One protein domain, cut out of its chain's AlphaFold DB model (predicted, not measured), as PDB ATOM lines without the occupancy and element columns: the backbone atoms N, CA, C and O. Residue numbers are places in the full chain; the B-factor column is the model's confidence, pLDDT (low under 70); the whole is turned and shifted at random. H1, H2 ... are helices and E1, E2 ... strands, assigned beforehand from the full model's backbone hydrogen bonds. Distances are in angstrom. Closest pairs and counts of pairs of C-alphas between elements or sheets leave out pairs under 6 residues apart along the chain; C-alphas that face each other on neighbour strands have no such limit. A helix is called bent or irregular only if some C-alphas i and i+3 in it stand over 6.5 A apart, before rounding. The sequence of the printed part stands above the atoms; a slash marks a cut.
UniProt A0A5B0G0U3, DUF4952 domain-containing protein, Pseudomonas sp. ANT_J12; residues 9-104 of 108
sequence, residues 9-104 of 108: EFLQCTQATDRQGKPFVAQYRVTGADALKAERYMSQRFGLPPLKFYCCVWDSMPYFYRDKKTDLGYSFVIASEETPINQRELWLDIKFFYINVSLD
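What this domain is: This is residues 9 to 104 of the 108 residues of the protein "DUF4952 domain-containing protein" of Pseudomonas sp. ANT_J12 (UniProt A0A5B0G0U3). A twisted sheet of five strands, all antiparallel in the order E1 - E2 - E7 - E6 - E5, has one long helix, H1, over one face and along the strands, in two layers. At one end of the sheet sit a small hairpin, E3 and E4, beside E6, and a short helix, H2, next to residues 32 to 36 of H1. The printed part has 96 residues, with two named helices and seven named strands in the order E1 E2 H1 E3 E4 E5 E6 H2 E7; the class is mixed, helices and strands. The whole is compact, with a radius of gyration of the C-alphas of 13.7 A, and spans 37 by 28 by 24 A.

How they stand to each other: In the sheet, E7, residues 96 to 103, is antiparallel to E2, residues 24 to 31, with N 26 and O 101 at 2.8 A, and to E6, residues 73 to 80, with N 98 and O 79 at 2.7 A. The edge strands form hairpins: E1, residues 9 to 15, with E2, N 27 and O 12 at 2.8 A, and E5, residues 63 to 66, with E6, N 65 and O 74 at 2.8 A. H1, residues 32 to 46, is on the sheet at a height of 8.7 A, and on the local plane its line stands at 7 degrees to E7. H2, residues 88 to 93, touches H1 with residues 32 to 36 of H1 alone, closest at the C-alphas of Gly 32 and Leu 92, 4.3 A, at a steep tilt of 50 degrees, opposite ways. H2 only grazes the sheet, with residues 91 to 93. E3, residues 52 to 54, and E4, residues 57 to 59, form a hairpin, with N 54 and O 57 at 2.8 A; the closest C-alphas of E4 and E6 are those of Asp 59 and Ala 79, 4.4 A. O i to N i+4 pairs within hydrogen-bond range number 9 of 11 in H1 and 0 of 2 in H2, where 2 of 3 O i to N i+3 pairs are.

Where its parts are: E1 begins at C-alpha 9 (-5.807, 40.942, 4.736) and E7 ends at C-alpha 103 (0.462, 25.093, 12.312). From first to last C-alpha, E2 and E6 each measure 23.6 A, E7 22.8 A, H1 20.6 A and E1 18.9 A. Both helices are irregular: C-alphas 33 and 36 are 7.4 A apart, and C-alphas 89 and 92 are 7.5 A apart.

The domain as a whole: The two C-alphas farthest apart are those of Lys 69 and Pro 84, 40.1 A. The printed part has no cut, and no link is long. The mean pLDDT of the printed part is 92.2, and no printed residue is under 70.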
ATOM      1  N   GLU A   9      -4.408  41.351   4.646       92.94
ATOM      2  CA  GLU A   9      -5.807  40.942   4.736       92.94
ATOM      3  C   GLU A   9      -5.899  39.482   5.185       92.94
ATOM      4  O   GLU A   9      -5.191  38.624   4.667       92.94
ATOM      5  N   PHE A  10      -6.754  39.182   6.165       93.00
ATOM      6  CA  PHE A  10      -7.047  37.798   6.540       93.00
ATOM      7  C   PHE A  10      -8.162  37.267   5.646       93.00
ATOM      8  O   PHE A  10      -9.226  37.879   5.586       93.00
ATOM      9  N   LEU A  11      -7.917  36.142   4.979       93.62
ATOM     10  CA  LEU A  11      -8.912  35.511   4.116       93.62
ATOM     11  C   LEU A  11      -9.698  34.453   4.886       93.62
ATOM     12  O   LEU A  11     -10.918  34.529   4.986       93.62
ATOM     13  N   GLN A  12      -8.996  33.457   5.424       93.56
ATOM     14  CA  GLN A  12      -9.615  32.323   6.105       93.56
ATOM     15  C   GLN A  12      -8.602  31.552   6.950       93.56
ATOM     16  O   GLN A  12      -7.393  31.651   6.746       93.56
ATOM     17  N   CYS A  13      -9.108  30.748   7.879       92.31
ATOM     18  CA  CYS A  13      -8.343  29.729   8.581       92.31
ATOM     19  C   CYS A  13      -9.130  28.426   8.499       92.31
ATOM     20  O   CYS A  13     -10.283  28.381   8.931       92.31
ATOM     21  N   THR A  14      -8.532  27.395   7.918       91.75
ATOM     22  CA  THR A  14      -9.172  26.091   7.731       91.75
ATOM     23  C   THR A  14      -8.267  24.986   8.246       91.75
ATOM     24  O   THR A  14      -7.044  25.085   8.187       91.75
ATOM     25  N   GLN A  15      -8.866  23.922   8.773       89.56
ATOM     26  CA  GLN A  15      -8.121  22.713   9.091       89.56
ATOM     27  C   GLN A  15      -8.003  21.874   7.818       89.56
ATOM     28  O   GLN A  15      -9.022  21.470   7.253       89.56
ATOM     29  N   ALA A  16      -6.779  21.628   7.355       86.62
ATOM     30  CA  ALA A  16      -6.509  20.819   6.170       86.62
ATOM     31  C   ALA A  16      -6.635  19.328   6.519       86.62
ATOM     32  O   ALA A  16      -5.640  18.630   6.706       86.62
ATOM     33  N   THR A  17      -7.870  18.852   6.687       84.12
ATOM     34  CA  THR A  17      -8.189  17.485   7.142       84.12
ATOM     35  C   THR A  17      -7.759  16.390   6.167       84.12
ATOM     36  O   THR A  17      -7.679  15.226   6.560       84.12
ATOM     37  N   ASP A  18      -7.481  16.767   4.922       83.69
ATOM     38  CA  ASP A  18      -6.958  15.951   3.830       83.69
ATOM     39  C   ASP A  18      -5.438  15.719   3.908       83.69
ATOM     40  O   ASP A  18      -4.920  14.831   3.232       83.69
ATOM     41  N   ARG A  19      -4.714  16.481   4.739       80.38
ATOM     42  CA  ARG A  19      -3.258  16.363   4.920       80.38
ATOM     43  C   ARG A  19      -2.911  15.586   6.191       80.38
ATOM     44  O   ARG A  19      -3.623  15.655   7.195       80.38
ATOM     45  N   GLN A  20      -1.786  14.869   6.160       73.19
ATOM     46  CA  GLN A  20      -1.214  14.241   7.357       73.19
ATOM     47  C   GLN A  20      -0.977  15.311   8.435       73.19
ATOM     48  O   GLN A  20      -0.576  16.428   8.115       73.19
ATOM     49  N   GLY A  21      -1.319  15.001   9.687       74.12
ATOM     50  CA  GLY A  21      -1.280  15.949  10.803       74.12
ATOM     51  C   GLY A  21      -2.409  16.967  10.874       74.12
ATOM     52  O   GLY A  21      -2.489  17.708  11.852       74.12
ATOM     53  N   LYS A  22      -3.313  16.975   9.882       83.56
ATOM     54  CA  LYS A  22      -4.506  17.836   9.811       83.56
ATOM     55  C   LYS A  22      -4.225  19.275  10.275       83.56
ATOM     56  O   LYS A  22      -4.931  19.768  11.164       83.56
ATOM     57  N   PRO A  23      -3.194  19.938   9.716       85.31
ATOM     58  CA  PRO A  23      -2.722  21.214  10.224       85.31
ATOM     59  C   PRO A  23      -3.781  22.302  10.045       85.31
ATOM     60  O   PRO A  23      -4.593  22.269   9.112       85.31
ATOM     61  N   PHE A  24      -3.739  23.309  10.912       90.62
ATOM     62  CA  PHE A  24      -4.498  24.539  10.695       90.62
ATOM     63  C   PHE A  24      -3.732  25.437   9.735       90.62
ATOM     64  O   PHE A  24      -2.585  25.788   9.999       90.62
ATOM     65  N   VAL A  25      -4.378  25.828   8.640       92.44
ATOM     66  CA  VAL A  25      -3.811  26.700   7.614       92.44
ATOM     67  C   VAL A  25      -4.544  28.032   7.632       92.44
ATOM     68  O   VAL A  25      -5.710  28.127   7.246       92.44
ATOM     69  N   ALA A  26      -3.842  29.074   8.061       94.19
ATOM     70  CA  ALA A  26      -4.295  30.448   7.949       94.19
ATOM     71  C   ALA A  26      -3.793  31.057   6.635       94.19
ATOM     72  O   ALA A  26      -2.599  31.019   6.331       94.19
ATOM     73  N   GLN A  27      -4.717  31.630   5.871       94.75
ATOM     74  CA  GLN A  27      -4.456  32.262   4.585       94.75
ATOM     75  C   GLN A  27      -4.648  33.768   4.701       94.75
ATOM     76  O   GLN A  27      -5.675  34.258   5.187       94.75
ATOM     77  N   TYR A  28      -3.663  34.498   4.203       95.31
ATOM     78  CA  TYR A  28      -3.667  35.948   4.152       95.31
ATOM     79  C   TYR A  28      -3.322  36.433   2.750       95.31
ATOM     80  O   TYR A  28      -2.709  35.713   1.963       95.31
ATOM     81  N   ARG A  29      -3.681  37.681   2.467       95.88
ATOM     82  CA  ARG A  29      -3.414  38.356   1.202       95.88
ATOM     83  C   ARG A  29      -2.763  39.710   1.439       95.88
ATOM     84  O   ARG A  29      -3.085  40.396   2.403       95.88
ATOM     85  N   VAL A  30      -1.864  40.103   0.550       96.44
ATOM     86  CA  VAL A  30      -1.217  41.419   0.531       96.44
ATOM     87  C   VAL A  30      -1.226  41.932  -0.900       96.44
ATOM     88  O   VAL A  30      -1.072  41.147  -1.830       96.44
ATOM     89  N   THR A  31      -1.420  43.232  -1.100       96.50
ATOM     90  CA  THR A  31      -1.306  43.849  -2.428       96.50
ATOM     91  C   THR A  31       0.153  43.911  -2.879       96.50
ATOM     92  O   THR A  31       1.066  43.966  -2.053       96.50
ATOM     93  N   GLY A  32       0.399  43.988  -4.186       94.94
ATOM     94  CA  GLY A  32       1.746  44.219  -4.715       94.94
ATOM     95  C   GLY A  32       2.450  45.454  -4.141       94.94
ATOM     96  O   GLY A  32       3.640  45.412  -3.827       94.94
ATOM     97  N   ALA A  33       1.696  46.532  -3.900       94.81
ATOM     98  CA  ALA A  33       2.202  47.768  -3.300       94.81
ATOM     99  C   ALA A  33       2.754  47.581  -1.872       94.81
ATOM    100  O   ALA A  33       3.672  48.293  -1.457       94.81
ATOM    101  N   ASP A  34       2.219  46.614  -1.122       96.06
ATOM    102  CA  ASP A  34       2.641  46.307   0.246       96.06
ATOM    103  C   ASP A  34       3.473  45.016   0.351       96.06
ATOM    104  O   ASP A  34       3.984  44.698   1.426       96.06
ATOM    105  N   ALA A  35       3.694  44.302  -0.756       94.81
ATOM    106  CA  ALA A  35       4.413  43.029  -0.782       94.81
ATOM    107  C   ALA A  35       5.849  43.141  -0.244       94.81
ATOM    108  O   ALA A  35       6.283  42.307   0.550       94.81
ATOM    109  N   LEU A  36       6.568  44.221  -0.573       94.19
ATOM    110  CA  LEU A  36       7.915  44.458  -0.039       94.19
ATOM    111  C   LEU A  36       7.900  44.711   1.478       94.19
ATOM    112  O   LEU A  36       8.814  44.301   2.196       94.19
ATOM    113  N   LYS A  37       6.860  45.383   1.991       93.94
ATOM    114  CA  LYS A  37       6.692  45.592   3.438       93.94
ATOM    115  C   LYS A  37       6.382  44.270   4.135       93.94
ATOM    116  O   LYS A  37       6.939  44.015   5.200       93.94
ATOM    117  N   ALA A  38       5.548  43.429   3.523       94.00
ATOM    118  CA  ALA A  38       5.245  42.094   4.022       94.00
ATOM    119  C   ALA A  38       6.492  41.202   4.061       94.00
ATOM    120  O   ALA A  38       6.778  40.621   5.105       94.00
ATOM    121  N   GLU A  39       7.280  41.151   2.983       95.00
ATOM    122  CA  GLU A  39       8.539  40.396   2.940       95.00
ATOM    123  C   GLU A  39       9.486  40.839   4.065       95.00
ATOM    124  O   GLU A  39       9.983  40.010   4.829       95.00
ATOM    125  N   ARG A  40       9.684  42.153   4.231       94.31
ATOM    126  CA  ARG A  40      10.539  42.699   5.297       94.31
ATOM    127  C   ARG A  40      10.024  42.357   6.688       94.31
ATOM    128  O   ARG A  40      10.820  41.964   7.534       94.31
ATOM    129  N   TYR A  41       8.718  42.479   6.920       93.25
ATOM    130  CA  TYR A  41       8.103  42.107   8.192       93.25
ATOM    131  C   TYR A  41       8.360  40.631   8.517       93.25
ATOM    132  O   TYR A  41       8.789  40.301   9.621       93.25
ATOM    133  N   MET A  42       8.167  39.749   7.536       93.19
ATOM    134  CA  MET A  42       8.352  38.310   7.704       93.19
ATOM    135  C   MET A  42       9.821  37.944   7.930       93.19
ATOM    136  O   MET A  42      10.133  37.130   8.797       93.19
ATOM    137  N   SER A  43      10.732  38.606   7.220       94.25
ATOM    138  CA  SER A  43      12.171  38.439   7.411       94.25
ATOM    139  C   SER A  43      12.629  38.910   8.793       94.25
ATOM    140  O   SER A  43      13.297  38.174   9.511       94.25
ATOM    141  N   GLN A  44      12.203  40.099   9.228       93.44
ATOM    142  CA  GLN A  44      12.589  40.654  10.528       93.44
ATOM    143  C   GLN A  44      11.994  39.878  11.703       93.44
ATOM    144  O   GLN A  44      12.649  39.725  12.734       93.44
ATOM    145  N   ARG A  45      10.744  39.416  11.577       91.06
ATOM    146  CA  ARG A  45      10.035  38.764  12.679       91.06
ATOM    147  C   ARG A  45      10.324  37.272  12.778       91.06
ATOM    148  O   ARG A  45      10.443  36.769  13.893       91.06
ATOM    149  N   PHE A  46      10.406  36.588  11.640       91.38
ATOM    150  CA  PHE A  46      10.489  35.128  11.578       91.38
ATOM    151  C   PHE A  46      11.786  34.622  10.946       91.38
ATOM    152  O   PHE A  46      12.043  33.429  11.016       91.38
ATOM    153  N   GLY A  47      12.616  35.490  10.362       92.50
ATOM    154  CA  GLY A  47      13.850  35.079   9.684       92.50
ATOM    155  C   GLY A  47      13.633  34.543   8.267       92.50
ATOM    156  O   GLY A  47      14.541  33.927   7.713       92.50
ATOM    157  N   LEU A  48      12.451  34.770   7.678       93.94
ATOM    158  CA  LEU A  48      12.138  34.328   6.320       93.94
ATOM    159  C   LEU A  48      13.140  34.930   5.307       93.94
ATOM    160  O   LEU A  48      13.373  36.148   5.333       93.94
ATOM    161  N   PRO A  49      13.734  34.121   4.411       93.75
ATOM    162  CA  PRO A  49      14.583  34.637   3.347       93.75
ATOM    163  C   PRO A  49      13.764  35.414   2.298       93.75
ATOM    164  O   PRO A  49      12.551  35.223   2.189       93.75
ATOM    165  N   PRO A  50      14.411  36.274   1.491       94.62
ATOM    166  CA  PRO A  50      13.737  36.985   0.409       94.62
ATOM    167  C   PRO A  50      13.116  36.028  -0.617       94.62
ATOM    168  O   PRO A  50      13.739  35.025  -0.980       94.62
ATOM    169  N   LEU A  51      11.940  36.380  -1.140       96.06
ATOM    170  CA  LEU A  51      11.232  35.623  -2.175       96.06
ATOM    171  C   LEU A  51      12.090  35.516  -3.431       96.06
ATOM    172  O   LEU A  51      12.811  36.444  -3.782       96.06
ATOM    173  N   LYS A  52      11.997  34.419  -4.163       96.31
ATOM    174  CA  LYS A  52      12.720  34.241  -5.423       96.31
ATOM    175  C   LYS A  52      11.729  34.005  -6.545       96.31
ATOM    176  O   LYS A  52      10.696  33.378  -6.340       96.31
ATOM    177  N   PHE A  53      12.056  34.520  -7.722       96.31
ATOM    178  CA  PHE A  53      11.238  34.307  -8.901       96.31
ATOM    179  C   PHE A  53      11.573  32.957  -9.539       96.31
ATOM    180  O   PHE A  53      12.699  32.743  -9.994       96.31
ATOM    181  N   TYR A  54      10.593  32.061  -9.582       92.12
ATOM    182  CA  TYR A  54      10.683  30.737 -10.180       92.12
ATOM    183  C   TYR A  54       9.465  30.489 -11.060       92.12
ATOM    184  O   TYR A  54       8.339  30.585 -10.587       92.12
ATOM    185  N   CYS A  55       9.696  30.147 -12.333       84.88
ATOM    186  CA  CYS A  55       8.653  29.688 -13.258       84.88
ATOM    187  C   CYS A  55       7.354  30.521 -13.198       84.88
ATOM    188  O   CYS A  55       6.268  29.960 -13.097       84.88
ATOM    189  N   CYS A  56       7.471  31.855 -13.253       93.56
ATOM    190  CA  CYS A  56       6.338  32.797 -13.256       93.56
ATOM    191  C   CYS A  56       5.720  33.116 -11.884       93.56
ATOM    192  O   CYS A  56       4.671  33.751 -11.830       93.56
ATOM    193  N   VAL A  57       6.355  32.729 -10.777       95.31
ATOM    194  CA  VAL A  57       5.878  33.035  -9.420       95.31
ATOM    195  C   VAL A  57       7.025  33.556  -8.562       95.31
ATOM    196  O   VAL A  57       8.152  33.073  -8.648       95.31
ATOM    197  N   TRP A  58       6.747  34.536  -7.707       97.31
ATOM    198  CA  TRP A  58       7.622  34.881  -6.588       97.31
ATOM    199  C   TRP A  58       7.268  34.017  -5.390       97.31
ATOM    200  O   TRP A  58       6.148  34.131  -4.914       97.31
ATOM    201  N   ASP A  59       8.193  33.205  -4.882       95.06
ATOM    202  CA  ASP A  59       7.930  32.264  -3.783       95.06
ATOM    203  C   ASP A  59       9.083  32.252  -2.754       95.06
ATOM    204  O   ASP A  59      10.249  32.459  -3.107       95.06
ATOM    205  N   SER A  60       8.781  32.045  -1.468       93.56
ATOM    206  CA  SER A  60       9.771  31.969  -0.378       93.56
ATOM    207  C   SER A  60      10.453  30.601  -0.205       93.56
ATOM    208  O   SER A  60      11.355  30.466   0.621       93.56
ATOM    209  N   MET A  61      10.006  29.589  -0.942       90.06
ATOM    210  CA  MET A  61       9.994  28.171  -0.576       90.06
ATOM    211  C   MET A  61       9.312  27.928   0.791       90.06
ATOM    212  O   MET A  61       9.128  28.865   1.577       90.06
ATOM    213  N   PRO A  62       8.906  26.684   1.112       90.69
ATOM    214  CA  PRO A  62       8.445  26.354   2.456       90.69
ATOM    215  C   PRO A  62       9.524  26.665   3.497       90.69
ATOM    216  O   PRO A  62      10.638  26.145   3.426       90.69
ATOM    217  N   TYR A  63       9.187  27.513   4.468       93.06
ATOM    218  CA  TYR A  63      10.085  27.916   5.544       93.06
ATOM    219  C   TYR A  63       9.506  27.535   6.900       93.06
ATOM    220  O   TYR A  63       8.395  27.935   7.243       93.06
ATOM    221  N   PHE A  64      10.279  26.792   7.685       91.31
ATOM    222  CA  PHE A  64       9.883  26.380   9.023       91.31
ATOM    223  C   PHE A  64      10.438  27.335  10.080       91.31
ATOM    224  O   PHE A  64      11.627  27.657  10.090       91.31
ATOM    225  N   TYR A  65       9.581  27.740  11.008       90.56
ATOM    226  CA  TYR A  65       9.922  28.571  12.153       90.56
ATOM    227  C   TYR A  65       9.317  27.967  13.415       90.56
ATOM    228  O   TYR A  65       8.133  27.647  13.467       90.56
ATOM    229  N   ARG A  66      10.135  27.856  14.458       89.56
ATOM    230  CA  ARG A  66       9.711  27.384  15.775       89.56
ATOM    231  C   ARG A  66       9.613  28.570  16.722       89.56
ATOM    232  O   ARG A  66      10.605  29.269  16.946       89.56
ATOM    233  N   ASP A  67       8.427  28.807  17.270       87.38
ATOM    234  CA  ASP A  67       8.227  29.888  18.230       87.38
ATOM    235  C   ASP A  67       8.858  29.515  19.573       87.38
ATOM    236  O   ASP A  67       8.406  28.608  20.262       87.38
ATOM    237  N   LYS A  68       9.887  30.256  19.987       85.88
ATOM    238  CA  LYS A  68      10.590  30.020  21.257       85.88
ATOM    239  C   LYS A  68       9.712  30.210  22.498       85.88
ATOM    240  O   LYS A  68      10.116  29.785  23.576       85.88
ATOM    241  N   LYS A  69       8.572  30.903  22.391       85.69
ATOM    242  CA  LYS A  69       7.681  31.170  23.534       85.69
ATOM    243  C   LYS A  69       6.663  30.061  23.765       85.69
ATOM    244  O   LYS A  69       6.343  29.781  24.914       85.69
ATOM    245  N   THR A  70       6.120  29.496  22.692       85.44
ATOM    246  CA  THR A  70       5.060  28.475  22.744       85.44
ATOM    247  C   THR A  70       5.564  27.078  22.390       85.44
ATOM    248  O   THR A  70       4.825  26.120  22.561       85.44
ATOM    249  N   ASP A  71       6.800  26.978  21.894       84.12
ATOM    250  CA  ASP A  71       7.433  25.783  21.327       84.12
ATOM    251  C   ASP A  71       6.708  25.178  20.109       84.12
ATOM    252  O   ASP A  71       7.054  24.097  19.635       84.12
ATOM    253  N   LEU A  72       5.740  25.907  19.545       86.44
ATOM    254  CA  LEU A  72       4.975  25.480  18.379       86.44
ATOM    255  C   LEU A  72       5.756  25.697  17.076       86.44
ATOM    256  O   LEU A  72       6.421  26.723  16.883       86.44
ATOM    257  N   GLY A  73       5.635  24.729  16.167       88.88
ATOM    258  CA  GLY A  73       6.177  24.783  14.813       88.88
ATOM    259  C   GLY A  73       5.201  25.422  13.830       88.88
ATOM    260  O   GLY A  73       4.032  25.053  13.775       88.88
ATOM    261  N   TYR A  74       5.691  26.366  13.036       90.62
ATOM    262  CA  TYR A  74       4.934  27.025  11.981       90.62
ATOM    263  C   TYR A  74       5.659  26.873  10.648       90.62
ATOM    264  O   TYR A  74       6.854  27.156  10.545       90.62
ATOM    265  N   SER A  75       4.915  26.497   9.614       92.06
ATOM    266  CA  SER A  75       5.391  26.499   8.234       92.06
ATOM    267  C   SER A  75       4.808  27.692   7.485       92.06
ATOM    268  O   SER A  75       3.593  27.883   7.442       92.06
ATOM    269  N   PHE A  76       5.681  28.489   6.883       93.25
ATOM    270  CA  PHE A  76       5.348  29.687   6.128       93.25
ATOM    271  C   PHE A  76       5.607  29.469   4.639       93.25
ATOM    272  O   PHE A  76       6.669  28.980   4.255       93.25
ATOM    273  N   VAL A  77       4.658  29.885   3.805       94.62
ATOM    274  CA  VAL A  77       4.847  30.035   2.358       94.62
ATOM    275  C   VAL A  77       4.283  31.383   1.948       94.62
ATOM    276  O   VAL A  77       3.120  31.677   2.235       94.62
ATOM    277  N   ILE A  78       5.092  32.196   1.275       95.56
ATOM    278  CA  ILE A  78       4.626  33.418   0.618       95.56
ATOM    279  C   ILE A  78       4.790  33.233  -0.876       95.56
ATOM    280  O   ILE A  78       5.901  32.954  -1.314       95.56
ATOM    281  N   ALA A  79       3.710  33.420  -1.628       96.56
ATOM    282  CA  ALA A  79       3.713  33.292  -3.077       96.56
ATOM    283  C   ALA A  79       2.946  34.441  -3.743       96.56
ATOM    284  O   ALA A  79       1.902  34.857  -3.238       96.56
ATOM    285  N   SER A  80       3.423  34.955  -4.874       97.12
ATOM    286  CA  SER A  80       2.589  35.785  -5.749       97.12
ATOM    287  C   SER A  80       1.541  34.930  -6.462       97.12
ATOM    288  O   SER A  80       1.658  33.710  -6.551       97.12
ATOM    289  N   GLU A  81       0.536  35.574  -7.041       94.81
ATOM    290  CA  GLU A  81      -0.140  34.980  -8.194       94.81
ATOM    291  C   GLU A  81       0.829  34.776  -9.376       94.81
ATOM    292  O   GLU A  81       1.927  35.347  -9.406       94.81
ATOM    293  N   GLU A  82       0.437  33.942 -10.344       95.31
ATOM    294  CA  GLU A  82       1.210  33.767 -11.574       95.31
ATOM    295  C   GLU A  82       1.364  35.109 -12.296       95.31
ATOM    296  O   GLU A  82       0.398  35.840 -12.520       95.31
ATOM    297  N   THR A  83       2.601  35.447 -12.648       95.19
ATOM    298  CA  THR A  83       2.941  36.742 -13.219       95.19
ATOM    299  C   THR A  83       4.173  36.664 -14.123       95.19
ATOM    300  O   THR A  83       5.142  35.968 -13.810       95.19
ATOM    301  N   PRO A  84       4.200  37.415 -15.239       94.94
ATOM    302  CA  PRO A  84       5.416  37.588 -16.030       94.94
ATOM    303  C   PRO A  84       6.432  38.530 -15.356       94.94
ATOM    304  O   PRO A  84       7.560  38.658 -15.830       94.94
ATOM    305  N   ILE A  85       6.047  39.217 -14.274       95.81
ATOM    306  CA  ILE A  85       6.870  40.230 -13.612       95.81
ATOM    307  C   ILE A  85       7.973  39.554 -12.796       95.81
ATOM    308  O   ILE A  85       7.735  39.053 -11.698       95.81
ATOM    309  N   ASN A  86       9.203  39.589 -13.310       95.25
ATOM    310  CA  ASN A  86      10.383  38.977 -12.690       95.25
ATOM    311  C   ASN A  86      11.323  39.978 -11.988       95.25
ATOM    312  O   ASN A  86      12.399  39.592 -11.529       95.25
ATOM    313  N   GLN A  87      10.918  41.246 -11.872       94.94
ATOM    314  CA  GLN A  87      11.658  42.314 -11.188       94.94
ATOM    315  C   GLN A  87      10.915  42.755  -9.926       94.94
ATOM    316  O   GLN A  87       9.689  42.895  -9.944       94.94
ATOM    317  N   ARG A  88      11.641  42.972  -8.822       93.81
ATOM    318  CA  ARG A  88      11.026  43.336  -7.529       93.81
ATOM    319  C   ARG A  88      10.463  44.746  -7.529       93.81
ATOM    320  O   ARG A  88       9.483  45.034  -6.853       93.81
ATOM    321  N   GLU A  89      11.086  45.623  -8.298       94.81
ATOM    322  CA  GLU A  89      10.732  47.031  -8.441       94.81
ATOM    323  C   GLU A  89       9.333  47.200  -9.049       94.81
ATOM    324  O   GLU A  89       8.676  48.208  -8.811       94.81
ATOM    325  N   LEU A  90       8.863  46.184  -9.779       96.19
ATOM    326  CA  LEU A  90       7.563  46.135 -10.448       96.19
ATOM    327  C   LEU A  90       6.506  45.358  -9.649       96.19
ATOM    328  O   LEU A  90       5.432  45.058 -10.161       96.19
ATOM    329  N   TRP A  91       6.769  45.023  -8.382       96.25
ATOM    330  CA  TRP A  91       5.789  44.310  -7.556       96.25
ATOM    331  C   TRP A  91       4.473  45.063  -7.385       96.25
ATOM    332  O   TRP A  91       3.449  44.418  -7.212       96.25
ATOM    333  N   LEU A  92       4.474  46.394  -7.497       96.00
ATOM    334  CA  LEU A  92       3.256  47.210  -7.480       96.00
ATOM    335  C   LEU A  92       2.236  46.837  -8.574       96.00
ATOM    336  O   LEU A  92       1.047  47.079  -8.379       96.00
ATOM    337  N   ASP A  93       2.688  46.223  -9.671       96.56
ATOM    338  CA  ASP A  93       1.842  45.783 -10.786       96.56
ATOM    339  C   ASP A  93       1.305  44.348 -10.598       96.56
ATOM    340  O   ASP A  93       0.424  43.901 -11.335       96.56
ATOM    341  N   ILE A  94       1.804  43.613  -9.598       96.38
ATOM    342  CA  ILE A  94       1.266  42.308  -9.197       96.38
ATOM    343  C   ILE A  94       0.074  42.563  -8.275       96.38
ATOM    344  O   ILE A  94       0.199  43.261  -7.269       96.38
ATOM    345  N   LYS A  95      -1.095  41.989  -8.580       95.38
ATOM    346  CA  LYS A  95      -2.303  42.270  -7.792       95.38
ATOM    347  C   LYS A  95      -2.133  41.815  -6.348       95.38
ATOM    348  O   LYS A  95      -2.274  42.639  -5.442       95.38
ATOM    349  N   PHE A  96      -1.801  40.542  -6.136       96.88
ATOM    350  CA  PHE A  96      -1.710  39.973  -4.804       96.88
ATOM    351  C   PHE A  96      -0.550  39.000  -4.597       96.88
ATOM    352  O   PHE A  96      -0.115  38.258  -5.477       96.88
ATOM    353  N   PHE A  97      -0.110  38.984  -3.345       97.31
ATOM    354  CA  PHE A  97       0.711  37.956  -2.739       97.31
ATOM    355  C   PHE A  97      -0.103  37.273  -1.646       97.31
ATOM    356  O   PHE A  97      -0.845  37.922  -0.905       97.31
ATOM    357  N   TYR A  98       0.055  35.965  -1.532       96.69
ATOM    358  CA  TYR A  98      -0.624  35.125  -0.565       96.69
ATOM    359  C   TYR A  98       0.380  34.631   0.462       96.69
ATOM    360  O   TYR A  98       1.462  34.165   0.110       96.69
ATOM    361  N   ILE A  99       0.011  34.726   1.734       95.62
ATOM    362  CA  ILE A  99       0.791  34.191   2.846       95.62
ATOM    363  C   ILE A  99      -0.010  33.036   3.428       95.62
ATOM    364  O   ILE A  99      -1.124  33.231   3.914       95.62
ATOM    365  N   ASN A 100       0.566  31.844   3.392       94.62
ATOM    366  CA  ASN A 100       0.024  30.653   4.021       94.62
ATOM    367  C   ASN A 100       0.847  30.343   5.265       94.62
ATOM    368  O   ASN A 100       2.075  30.250   5.197       94.62
ATOM    369  N   VAL A 101       0.162  30.196   6.394       93.56
ATOM    370  CA  VAL A 101       0.760  29.811   7.670       93.56
ATOM    371  C   VAL A 101       0.103  28.523   8.119       93.56
ATOM    372  O   VAL A 101      -1.083  28.521   8.440       93.56
ATOM    373  N   SER A 102       0.873  27.444   8.140       92.00
ATOM    374  CA  SER A 102       0.430  26.151   8.649       92.00
ATOM    375  C   SER A 102       0.973  25.952  10.058       92.00
ATOM    376  O   SER A 102       2.165  26.143  10.292       92.00
ATOM    377  N   LEU A 103       0.101  25.577  10.986       89.25
ATOM    378  CA  LEU A 103       0.462  25.093  12.312       89.25
ATOM    379  C   LEU A 103       0.256  23.581  12.324       89.25
ATOM    380  O   LEU A 103      -0.879  23.116  12.180       89.25
ATOM    381  N   ASP A 104       1.344  22.846  12.509       74.06
ATOM    382  CA  ASP A 104       1.290  21.403  12.703       74.06
ATOM    383  C   ASP A 104       0.814  21.135  14.137       74.06
ATOM    384  O   ASP A 104       1.376  21.655  15.101       74.06
TER     385      ASP A 104